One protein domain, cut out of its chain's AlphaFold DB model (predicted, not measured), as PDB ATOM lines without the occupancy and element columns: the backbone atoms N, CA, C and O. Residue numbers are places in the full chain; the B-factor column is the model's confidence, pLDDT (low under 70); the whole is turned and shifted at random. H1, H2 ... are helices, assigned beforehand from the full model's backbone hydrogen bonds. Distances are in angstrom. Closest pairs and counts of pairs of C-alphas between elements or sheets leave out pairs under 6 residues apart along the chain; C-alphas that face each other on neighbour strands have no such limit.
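This is residues 368 to 400 and 503 to 540 of the 569 residues of the protein "RGS domain-containing protein" of Allomyces macrogynus (strain ATCC 38327) (UniProt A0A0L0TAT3). H3, H4 and H5 make an up-and-down bundle, each running against the one before, with H1 and H2 as a corner beside the start of H3. The printed part has 71 residues with five named helices, H1 to H5, and no named strand: all helix. It is compact, with radius of gyration of the C-alphas 11.9 A and spans 35 by 25 by 20 A.

H1 is residues 371 to 377, from C-alpha 371 at (-0.295, -20.403, 14.371); H2 is 379 to 384; H3 is 387 to 398, 17.6 A; H4 is 503 to 512; H5 is 520 to 536, 24.2 A, to C-alpha 536 at (14.810, -36.109, 30.855).

H3 touches H5, the same way at a shallow tilt of 13 degrees; their closest C-alphas, Ala 394 and Leu 530, are 5.7 A apart. Every O i to N i+4 pair is within hydrogen-bond range in H1 and H4; H2 has 1 of 2, H3 7 of 8, H5 12 of 13.

Across the cut, residues 401 to 502, C-alphas 400 and 503 are 17.5 A apart.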
ATOM      1  N   ASP A 368      -7.491 -27.630  14.588       92.69
ATOM      2  CA  ASP A 368      -6.735 -26.996  15.655       92.69
ATOM      3  C   ASP A 368      -6.519 -25.509  15.322       92.69
ATOM      4  O   ASP A 368      -6.604 -25.107  14.160       92.69
ATOM      5  N   VAL A 369      -6.263 -24.682  16.332       94.94
ATOM      6  CA  VAL A 369      -6.091 -23.238  16.132       94.94
ATOM      7  C   VAL A 369      -4.787 -22.989  15.360       94.94
ATOM      8  O   VAL A 369      -3.738 -23.423  15.837       94.94
ATOM      9  N   PRO A 370      -4.807 -22.295  14.203       96.00
ATOM     10  CA  PRO A 370      -3.605 -22.089  13.400       96.00
ATOM     11  C   PRO A 370      -2.633 -21.115  14.076       96.00
ATOM     12  O   PRO A 370      -3.036 -20.232  14.841       96.00
ATOM     13  N   LEU A 371      -1.340 -21.224  13.746       96.69
ATOM     14  CA  LEU A 371      -0.295 -20.403  14.371       96.69
ATOM     15  C   LEU A 371      -0.517 -18.903  14.173       96.69
ATOM     16  O   LEU A 371      -0.329 -18.141  15.114       96.69
ATOM     17  N   ALA A 372      -0.987 -18.484  12.995       96.75
ATOM     18  CA  ALA A 372      -1.288 -17.081  12.723       96.75
ATOM     19  C   ALA A 372      -2.306 -16.499  13.724       96.75
ATOM     20  O   ALA A 372      -2.128 -15.386  14.220       96.75
ATOM     21  N   THR A 373      -3.339 -17.270  14.087       97.00
ATOM     22  CA  THR A 373      -4.327 -16.867  15.099       97.00
ATOM     23  C   THR A 373      -3.709 -16.805  16.492       97.00
ATOM     24  O   THR A 373      -4.036 -15.907  17.261       97.00
ATOM     25  N   ILE A 374      -2.781 -17.703  16.820       97.56
ATOM     26  CA  ILE A 374      -2.071 -17.687  18.106       97.56
ATOM     27  C   ILE A 374      -1.165 -16.464  18.218       97.56
ATOM     28  O   ILE A 374      -1.176 -15.782  19.242       97.56
ATOM     29  N   THR A 375      -0.422 -16.135  17.163       97.25
ATOM     30  CA  THR A 375       0.417 -14.935  17.128       97.25
ATOM     31  C   THR A 375      -0.424 -13.661  17.240       97.25
ATOM     32  O   THR A 375      -0.015 -12.726  17.923       97.25
ATOM     33  N   ALA A 376      -1.609 -13.632  16.621       97.69
ATOM     34  CA  ALA A 376      -2.500 -12.473  16.652       97.69
ATOM     35  C   ALA A 376      -3.263 -12.316  17.979       97.69
ATOM     36  O   ALA A 376      -3.369 -11.211  18.504       97.69
ATOM     37  N   SER A 377      -3.827 -13.400  18.518       97.81
ATOM     38  CA  SER A 377      -4.711 -13.366  19.693       97.81
ATOM     39  C   SER A 377      -4.005 -13.676  21.012       97.81
ATOM     40  O   SER A 377      -4.555 -13.382  22.070       97.81
ATOM     41  N   GLY A 378      -2.809 -14.263  20.984       97.94
ATOM     42  CA  GLY A 378      -2.015 -14.554  22.174       97.94
ATOM     43  C   GLY A 378      -2.511 -15.758  22.981       97.94
ATOM     44  O   GLY A 378      -2.950 -16.773  22.430       97.94
ATOM     45  N   LEU A 379      -2.436 -15.644  24.312       98.06
ATOM     46  CA  LEU A 379      -2.763 -16.724  25.246       98.06
ATOM     47  C   LEU A 379      -4.170 -17.330  25.045       98.06
ATOM     48  O   LEU A 379      -4.264 -18.557  25.043       98.06
ATOM     49  N   PRO A 380      -5.260 -16.560  24.838       97.25
ATOM     50  CA  PRO A 380      -6.588 -17.142  24.625       97.25
ATOM     51  C   PRO A 380      -6.644 -18.131  23.453       97.25
ATOM     52  O   PRO A 380      -7.271 -19.183  23.562       97.25
ATOM     53  N   ALA A 381      -5.959 -17.836  22.346       97.25
ATOM     54  CA  ALA A 381      -5.863 -18.757  21.215       97.25
ATOM     55  C   ALA A 381      -4.970 -19.963  21.543       97.25
ATOM     56  O   ALA A 381      -5.328 -21.089  21.206       97.25
ATOM     57  N   MET A 382      -3.862 -19.749  22.262       97.75
ATOM     58  CA  MET A 382      -2.975 -20.824  22.722       97.75
ATOM     59  C   MET A 382      -3.694 -21.853  23.610       97.75
ATOM     60  O   MET A 382      -3.475 -23.048  23.445       97.75
ATOM     61  N   LEU A 383      -4.559 -21.415  24.535       96.69
ATOM     62  CA  LEU A 383      -5.296 -22.312  25.442       96.69
ATOM     63  C   LEU A 383      -6.321 -23.192  24.715       96.69
ATOM     64  O   LEU A 383      -6.606 -24.302  25.158       96.69
ATOM     65  N   ASN A 384      -6.846 -22.711  23.587       95.19
ATOM     66  CA  ASN A 384      -7.766 -23.466  22.737       95.19
ATOM     67  C   ASN A 384      -7.041 -24.375  21.732       95.19
ATOM     68  O   ASN A 384      -7.660 -25.275  21.158       95.19
ATOM     69  N   ALA A 385      -5.742 -24.155  21.523       95.75
ATOM     70  CA  ALA A 385      -4.922 -24.950  20.630       95.75
ATOM     71  C   ALA A 385      -4.487 -26.265  21.301       95.75
ATOM     72  O   ALA A 385      -4.210 -26.306  22.497       95.75
ATOM     73  N   ARG A 386      -4.387 -27.368  20.555       94.19
ATOM     74  CA  ARG A 386      -3.990 -28.683  21.094       94.19
ATOM     75  C   ARG A 386      -2.505 -28.953  20.900       94.19
ATOM     76  O   ARG A 386      -1.815 -29.301  21.861       94.19
ATOM     77  N   LEU A 387      -2.003 -28.822  19.671       95.56
ATOM     78  CA  LEU A 387      -0.592 -29.078  19.367       95.56
ATOM     79  C   LEU A 387       0.326 -27.950  19.852       95.56
ATOM     80  O   LEU A 387       1.281 -28.269  20.563       95.56
ATOM     81  N   PRO A 388       0.041 -26.660  19.586       97.44
ATOM     82  CA  PRO A 388       0.813 -25.550  20.153       97.44
ATOM     83  C   PRO A 388       0.907 -25.609  21.683       97.44
ATOM     84  O   PRO A 388       1.975 -25.407  22.265       97.44
ATOM     85  N   LEU A 389      -0.182 -26.017  22.343       97.19
ATOM     86  CA  LEU A 389      -0.230 -26.159  23.794       97.19
ATOM     87  C   LEU A 389       0.742 -27.220  24.334       97.19
ATOM     88  O   LEU A 389       1.189 -27.092  25.469       97.19
ATOM     89  N   CYS A 390       1.152 -28.218  23.539       97.50
ATOM     90  CA  CYS A 390       2.206 -29.164  23.935       97.50
ATOM     91  C   CYS A 390       3.559 -28.463  24.143       97.50
ATOM     92  O   CYS A 390       4.264 -28.762  25.108       97.50
ATOM     93  N   TYR A 391       3.906 -27.511  23.271       98.19
ATOM     94  CA  TYR A 391       5.140 -26.729  23.383       98.19
ATOM     95  C   TYR A 391       5.068 -25.753  24.555       98.19
ATOM     96  O   TYR A 391       6.028 -25.642  25.320       98.19
ATOM     97  N   PHE A 392       3.920 -25.089  24.726       98.38
ATOM     98  CA  PHE A 392       3.718 -24.184  25.854       98.38
ATOM     99  C   PHE A 392       3.753 -24.936  27.191       98.38
ATOM    100  O   PHE A 392       4.435 -24.507  28.117       98.38
ATOM    101  N   LEU A 393       3.115 -26.108  27.278       97.69
ATOM    102  CA  LEU A 393       3.181 -26.972  28.456       97.69
ATOM    103  C   LEU A 393       4.619 -27.414  28.756       97.69
ATOM    104  O   LEU A 393       5.024 -27.376  29.914       97.69
ATOM    105  N   ALA A 394       5.402 -27.796  27.742       97.25
ATOM    106  CA  ALA A 394       6.810 -28.139  27.943       97.25
ATOM    107  C   ALA A 394       7.604 -26.961  28.541       97.25
ATOM    108  O   ALA A 394       8.356 -27.159  29.493       97.25
ATOM    109  N   ALA A 395       7.380 -25.734  28.058       98.00
ATOM    110  CA  ALA A 395       7.997 -24.534  28.627       98.00
ATOM    111  C   ALA A 395       7.533 -24.257  30.073       98.00
ATOM    112  O   ALA A 395       8.353 -23.962  30.940       98.00
ATOM    113  N   LEU A 396       6.240 -24.418  30.371       97.62
ATOM    114  CA  LEU A 396       5.717 -24.268  31.735       97.62
ATOM    115  C   LEU A 396       6.276 -25.316  32.702       97.62
ATOM    116  O   LEU A 396       6.470 -25.023  33.880       97.62
ATOM    117  N   LEU A 397       6.524 -26.536  32.228       96.12
ATOM    118  CA  LEU A 397       7.157 -27.576  33.030       96.12
ATOM    119  C   LEU A 397       8.633 -27.242  33.312       96.12
ATOM    120  O   LEU A 397       9.113 -27.477  34.420       96.12
ATOM    121  N   GLU A 398       9.361 -26.662  32.354       96.31
ATOM    122  CA  GLU A 398      10.731 -26.161  32.574       96.31
ATOM    123  C   GLU A 398      10.778 -25.030  33.613       96.31
ATOM    124  O   GLU A 398      11.691 -24.988  34.443       96.31
ATOM    125  N   ASP A 399       9.763 -24.166  33.605       96.69
ATOM    126  CA  ASP A 399       9.616 -23.033  34.520       96.69
ATOM    127  C   ASP A 399       8.915 -23.379  35.848       96.69
ATOM    128  O   ASP A 399       8.766 -22.505  36.701       96.69
ATOM    129  N   TYR A 400       8.526 -24.644  36.061       95.62
ATOM    130  CA  TYR A 400       7.787 -25.105  37.248       95.62
ATOM    131  C   TYR A 400       6.504 -24.295  37.512       95.62
ATOM    132  O   TYR A 400       6.238 -23.912  38.648       95.62
ATOM    133  N   PRO A 503      13.283 -19.774  22.462       98.25
ATOM    134  CA  PRO A 503      13.612 -20.683  21.359       98.25
ATOM    135  C   PRO A 503      12.589 -21.813  21.166       98.25
ATOM    136  O   PRO A 503      12.464 -22.377  20.080       98.25
ATOM    137  N   ARG A 504      11.834 -22.164  22.218       97.94
ATOM    138  CA  ARG A 504      10.790 -23.194  22.152       97.94
ATOM    139  C   ARG A 504       9.601 -22.743  21.300       97.94
ATOM    140  O   ARG A 504       9.004 -23.572  20.617       97.94
ATOM    141  N   PHE A 505       9.287 -21.451  21.295       98.19
ATOM    142  CA  PHE A 505       8.256 -20.888  20.423       98.19
ATOM    143  C   PHE A 505       8.703 -20.883  18.958       98.19
ATOM    144  O   PHE A 505       7.942 -21.276  18.079       98.19
ATOM    145  N   GLU A 506       9.970 -20.566  18.686       98.25
ATOM    146  CA  GLU A 506      10.540 -20.701  17.338       98.25
ATOM    147  C   GLU A 506      10.551 -22.161  16.864       98.25
ATOM    148  O   GLU A 506      10.266 -22.448  15.702       98.25
ATOM    149  N   GLN A 507      10.855 -23.109  17.760       98.06
ATOM    150  CA  GLN A 507      10.747 -24.540  17.471       98.06
ATOM    151  C   GLN A 507       9.309 -24.926  17.104       98.06
ATOM    152  O   GLN A 507       9.104 -25.594  16.096       98.06
ATOM    153  N   MET A 508       8.322 -24.466  17.874       97.94
ATOM    154  CA  MET A 508       6.905 -24.685  17.579       97.94
ATOM    155  C   MET A 508       6.528 -24.168  16.182       97.94
ATOM    156  O   MET A 508       5.880 -24.889  15.428       97.94
ATOM    157  N   HIS A 509       6.971 -22.962  15.807       97.88
ATOM    158  CA  HIS A 509       6.733 -22.412  14.468       97.88
ATOM    159  C   HIS A 509       7.354 -23.267  13.358       97.88
ATOM    160  O   HIS A 509       6.700 -23.533  12.352       97.88
ATOM    161  N   ARG A 510       8.591 -23.740  13.545       98.00
ATOM    162  CA  ARG A 510       9.268 -24.602  12.564       98.00
ATOM    163  C   ARG A 510       8.590 -25.962  12.404       98.00
ATOM    164  O   ARG A 510       8.457 -26.437  11.282       98.00
ATOM    165  N   ASP A 511       8.184 -26.575  13.512       97.31
ATOM    166  CA  ASP A 511       7.634 -27.932  13.518       97.31
ATOM    167  C   ASP A 511       6.179 -27.977  13.021       97.31
ATOM    168  O   ASP A 511       5.773 -28.948  12.379       97.31
ATOM    169  N   LEU A 512       5.383 -26.948  13.335       96.19
ATOM    170  CA  LEU A 512       3.963 -26.897  12.977       96.19
ATOM    171  C   LEU A 512       3.706 -26.192  11.635       96.19
ATOM    172  O   LEU A 512       2.738 -26.537  10.952       96.19
ATOM    173  N   GLY A 513       4.572 -25.251  11.246       94.44
ATOM    174  CA  GLY A 513       4.417 -24.421  10.051       94.44
ATOM    175  C   GLY A 513       3.183 -23.508  10.085       94.44
ATOM    176  O   GLY A 513       2.379 -23.536  11.015       94.44
ATOM    177  N   ASP A 514       2.998 -22.719   9.026       91.69
ATOM    178  CA  ASP A 514       1.876 -21.771   8.897       91.69
ATOM    179  C   ASP A 514       0.594 -22.417   8.332       91.69
ATOM    180  O   ASP A 514      -0.273 -21.748   7.772       91.69
ATOM    181  N   ALA A 515       0.472 -23.742   8.433       85.88
ATOM    182  CA  ALA A 515      -0.660 -24.469   7.877       85.88
ATOM    183  C   ALA A 515      -1.936 -24.249   8.707       85.88
ATOM    184  O   ALA A 515      -1.916 -24.315   9.935       85.88
ATOM    185  N   GLU A 516      -3.076 -24.085   8.027       88.38
ATOM    186  CA  GLU A 516      -4.398 -24.047   8.676       88.38
ATOM    187  C   GLU A 516      -4.758 -25.377   9.350       88.38
ATOM    188  O   GLU A 516      -5.537 -25.419  10.296       88.38
ATOM    189  N   THR A 517      -4.191 -26.483   8.856       91.00
ATOM    190  CA  THR A 517      -4.374 -27.809   9.445       91.00
ATOM    191  C   THR A 517      -3.031 -28.494   9.639       91.00
ATOM    192  O   THR A 517      -2.214 -28.570   8.720       91.00
ATOM    193  N   TYR A 518      -2.797 -29.004  10.847       91.75
ATOM    194  CA  TYR A 518      -1.522 -29.615  11.198       91.75
ATOM    195  C   TYR A 518      -1.377 -31.033  10.644       91.75
ATOM    196  O   TYR A 518      -2.273 -31.877  10.762       91.75
ATOM    197  N   SER A 519      -0.199 -31.313  10.085       93.56
ATOM    198  CA  SER A 519       0.148 -32.628   9.550       93.56
ATOM    199  C   SER A 519       0.314 -33.678  10.661       93.56
ATOM    200  O   SER A 519       0.487 -33.377  11.848       93.56
ATOM    201  N   ALA A 520       0.292 -34.960  10.284       92.69
ATOM    202  CA  ALA A 520       0.595 -36.051  11.215       92.69
ATOM    203  C   ALA A 520       2.029 -35.954  11.775       92.69
ATOM    204  O   ALA A 520       2.275 -36.327  12.924       92.69
ATOM    205  N   GLU A 521       2.962 -35.436  10.973       95.00
ATOM    206  CA  GLU A 521       4.356 -35.217  11.360       95.00
ATOM    207  C   GLU A 521       4.473 -34.109  12.406       95.00
ATOM    208  O   GLU A 521       5.088 -34.334  13.447       95.00
ATOM    209  N   ALA A 522       3.786 -32.982  12.195       94.81
ATOM    210  CA  ALA A 522       3.706 -31.873  13.143       94.81
ATOM    211  C   ALA A 522       3.184 -32.341  14.513       94.81
ATOM    212  O   ALA A 522       3.749 -32.028  15.561       94.81
ATOM    213  N   ARG A 523       2.156 -33.201  14.525       94.62
ATOM    214  CA  ARG A 523       1.686 -33.825  15.770       94.62
ATOM    215  C   ARG A 523       2.742 -34.696  16.432       94.62
ATOM    216  O   ARG A 523       2.895 -34.653  17.653       94.62
ATOM    217  N   LYS A 524       3.414 -35.548  15.655       94.25
ATOM    218  CA  LYS A 524       4.457 -36.430  16.185       94.25
ATOM    219  C   LYS A 524       5.586 -35.602  16.802       94.25
ATOM    220  O   LYS A 524       6.042 -35.965  17.882       94.25
ATOM    221  N   ALA A 525       5.977 -34.496  16.168       96.19
ATOM    222  CA  ALA A 525       6.968 -33.555  16.685       96.19
ATOM    223  C   ALA A 525       6.514 -32.908  18.005       96.19
ATOM    224  O   ALA A 525       7.229 -32.999  19.004       96.19
ATOM    225  N   ALA A 526       5.285 -32.384  18.061       95.50
ATOM    226  CA  ALA A 526       4.719 -31.788  19.274       95.50
ATOM    227  C   ALA A 526       4.703 -32.764  20.465       95.50
ATOM    228  O   ALA A 526       5.093 -32.426  21.585       95.50
ATOM    229  N   LEU A 527       4.292 -34.013  20.220       94.38
ATOM    230  CA  LEU A 527       4.296 -35.064  21.238       94.38
ATOM    231  C   LEU A 527       5.715 -35.492  21.633       94.38
ATOM    232  O   LEU A 527       5.942 -35.815  22.801       94.38
ATOM    233  N   ALA A 528       6.657 -35.502  20.688       95.38
ATOM    234  CA  ALA A 528       8.051 -35.839  20.956       95.38
ATOM    235  C   ALA A 528       8.700 -34.827  21.908       95.38
ATOM    236  O   ALA A 528       9.395 -35.248  22.828       95.38
ATOM    237  N   VAL A 529       8.399 -33.533  21.766       96.19
ATOM    238  CA  VAL A 529       8.882 -32.479  22.676       96.19
ATOM    239  C   VAL A 529       8.463 -32.739  24.124       96.19
ATOM    240  O   VAL A 529       9.292 -32.685  25.036       96.19
ATOM    241  N   LEU A 530       7.190 -33.073  24.350       94.25
ATOM    242  CA  LEU A 530       6.702 -33.372  25.697       94.25
ATOM    243  C   LEU A 530       7.296 -34.685  26.233       94.25
ATOM    244  O   LEU A 530       7.688 -34.763  27.397       94.25
ATOM    245  N   ALA A 531       7.391 -35.713  25.386       93.38
ATOM    246  CA  ALA A 531       7.980 -36.996  25.757       93.38
ATOM    247  C   ALA A 531       9.462 -36.863  26.139       93.38
ATOM    248  O   ALA A 531       9.891 -37.460  27.126       93.38
ATOM    249  N   GLU A 532      10.229 -36.054  25.407       94.94
ATOM    250  CA  GLU A 532      11.631 -35.757  25.701       94.94
ATOM    251  C   GLU A 532      11.778 -35.084  27.068       94.94
ATOM    252  O   GLU A 532      12.589 -35.526  27.885       94.94
ATOM    253  N   TYR A 533      10.951 -34.071  27.356       94.19
ATOM    254  CA  TYR A 533      10.949 -33.421  28.665       94.19
ATOM    255  C   TYR A 533      10.658 -34.429  29.787       94.19
ATOM    256  O   TYR A 533      11.383 -34.491  30.783       94.19
ATOM    257  N   LEU A 534       9.616 -35.251  29.630       92.38
ATOM    258  CA  LEU A 534       9.231 -36.241  30.639       92.38
ATOM    259  C   LEU A 534      10.305 -37.318  30.835       92.38
ATOM    260  O   LEU A 534      10.542 -37.739  31.967       92.38
ATOM    261  N   LYS A 535      10.985 -37.737  29.764       93.19
ATOM    262  CA  LYS A 535      12.111 -38.676  29.826       93.19
ATOM    263  C   LYS A 535      13.311 -38.062  30.551       93.19
ATOM    264  O   LYS A 535      13.857 -38.682  31.457       93.19
ATOM    265  N   ARG A 536      13.688 -36.823  30.216       94.75
ATOM    266  CA  ARG A 536      14.810 -36.109  30.855       94.75
ATOM    267  C   ARG A 536      14.622 -35.945  32.365       94.75
ATOM    268  O   ARG A 536      15.600 -35.928  33.104       94.75
ATOM    269  N   ASN A 537      13.375 -35.831  32.811       92.81
ATOM    270  CA  ASN A 537      13.019 -35.683  34.220       92.81
ATOM    271  C   ASN A 537      12.722 -37.020  34.924       92.81
ATOM    272  O   ASN A 537      12.237 -37.010  36.053       92.81
ATOM    273  N   GLY A 538      12.973 -38.163  34.273       91.62
ATOM    274  CA  GLY A 538      12.722 -39.491  34.846       91.62
ATOM    275  C   GLY A 538      11.242 -39.771  35.123       91.62
ATOM    276  O   GLY A 538      10.911 -40.652  35.906       91.62
ATOM    277  N   VAL A 539      10.328 -39.006  34.517       89.12
ATOM    278  CA  VAL A 539       8.885 -39.229  34.667       89.12
ATOM    279  C   VAL A 539       8.447 -40.390  33.794       89.12
ATOM    280  O   VAL A 539       7.601 -41.174  34.211       89.12
ATOM    281  N   LEU A 540       8.981 -40.498  32.580       87.06
ATOM    282  CA  LEU A 540       8.823 -41.683  31.748       87.06
ATOM    283  C   LEU A 540      10.033 -42.580  31.989       87.06
ATOM    284  O   LEU A 540      11.096 -42.335  31.429       87.06
TER     285      LEU A 540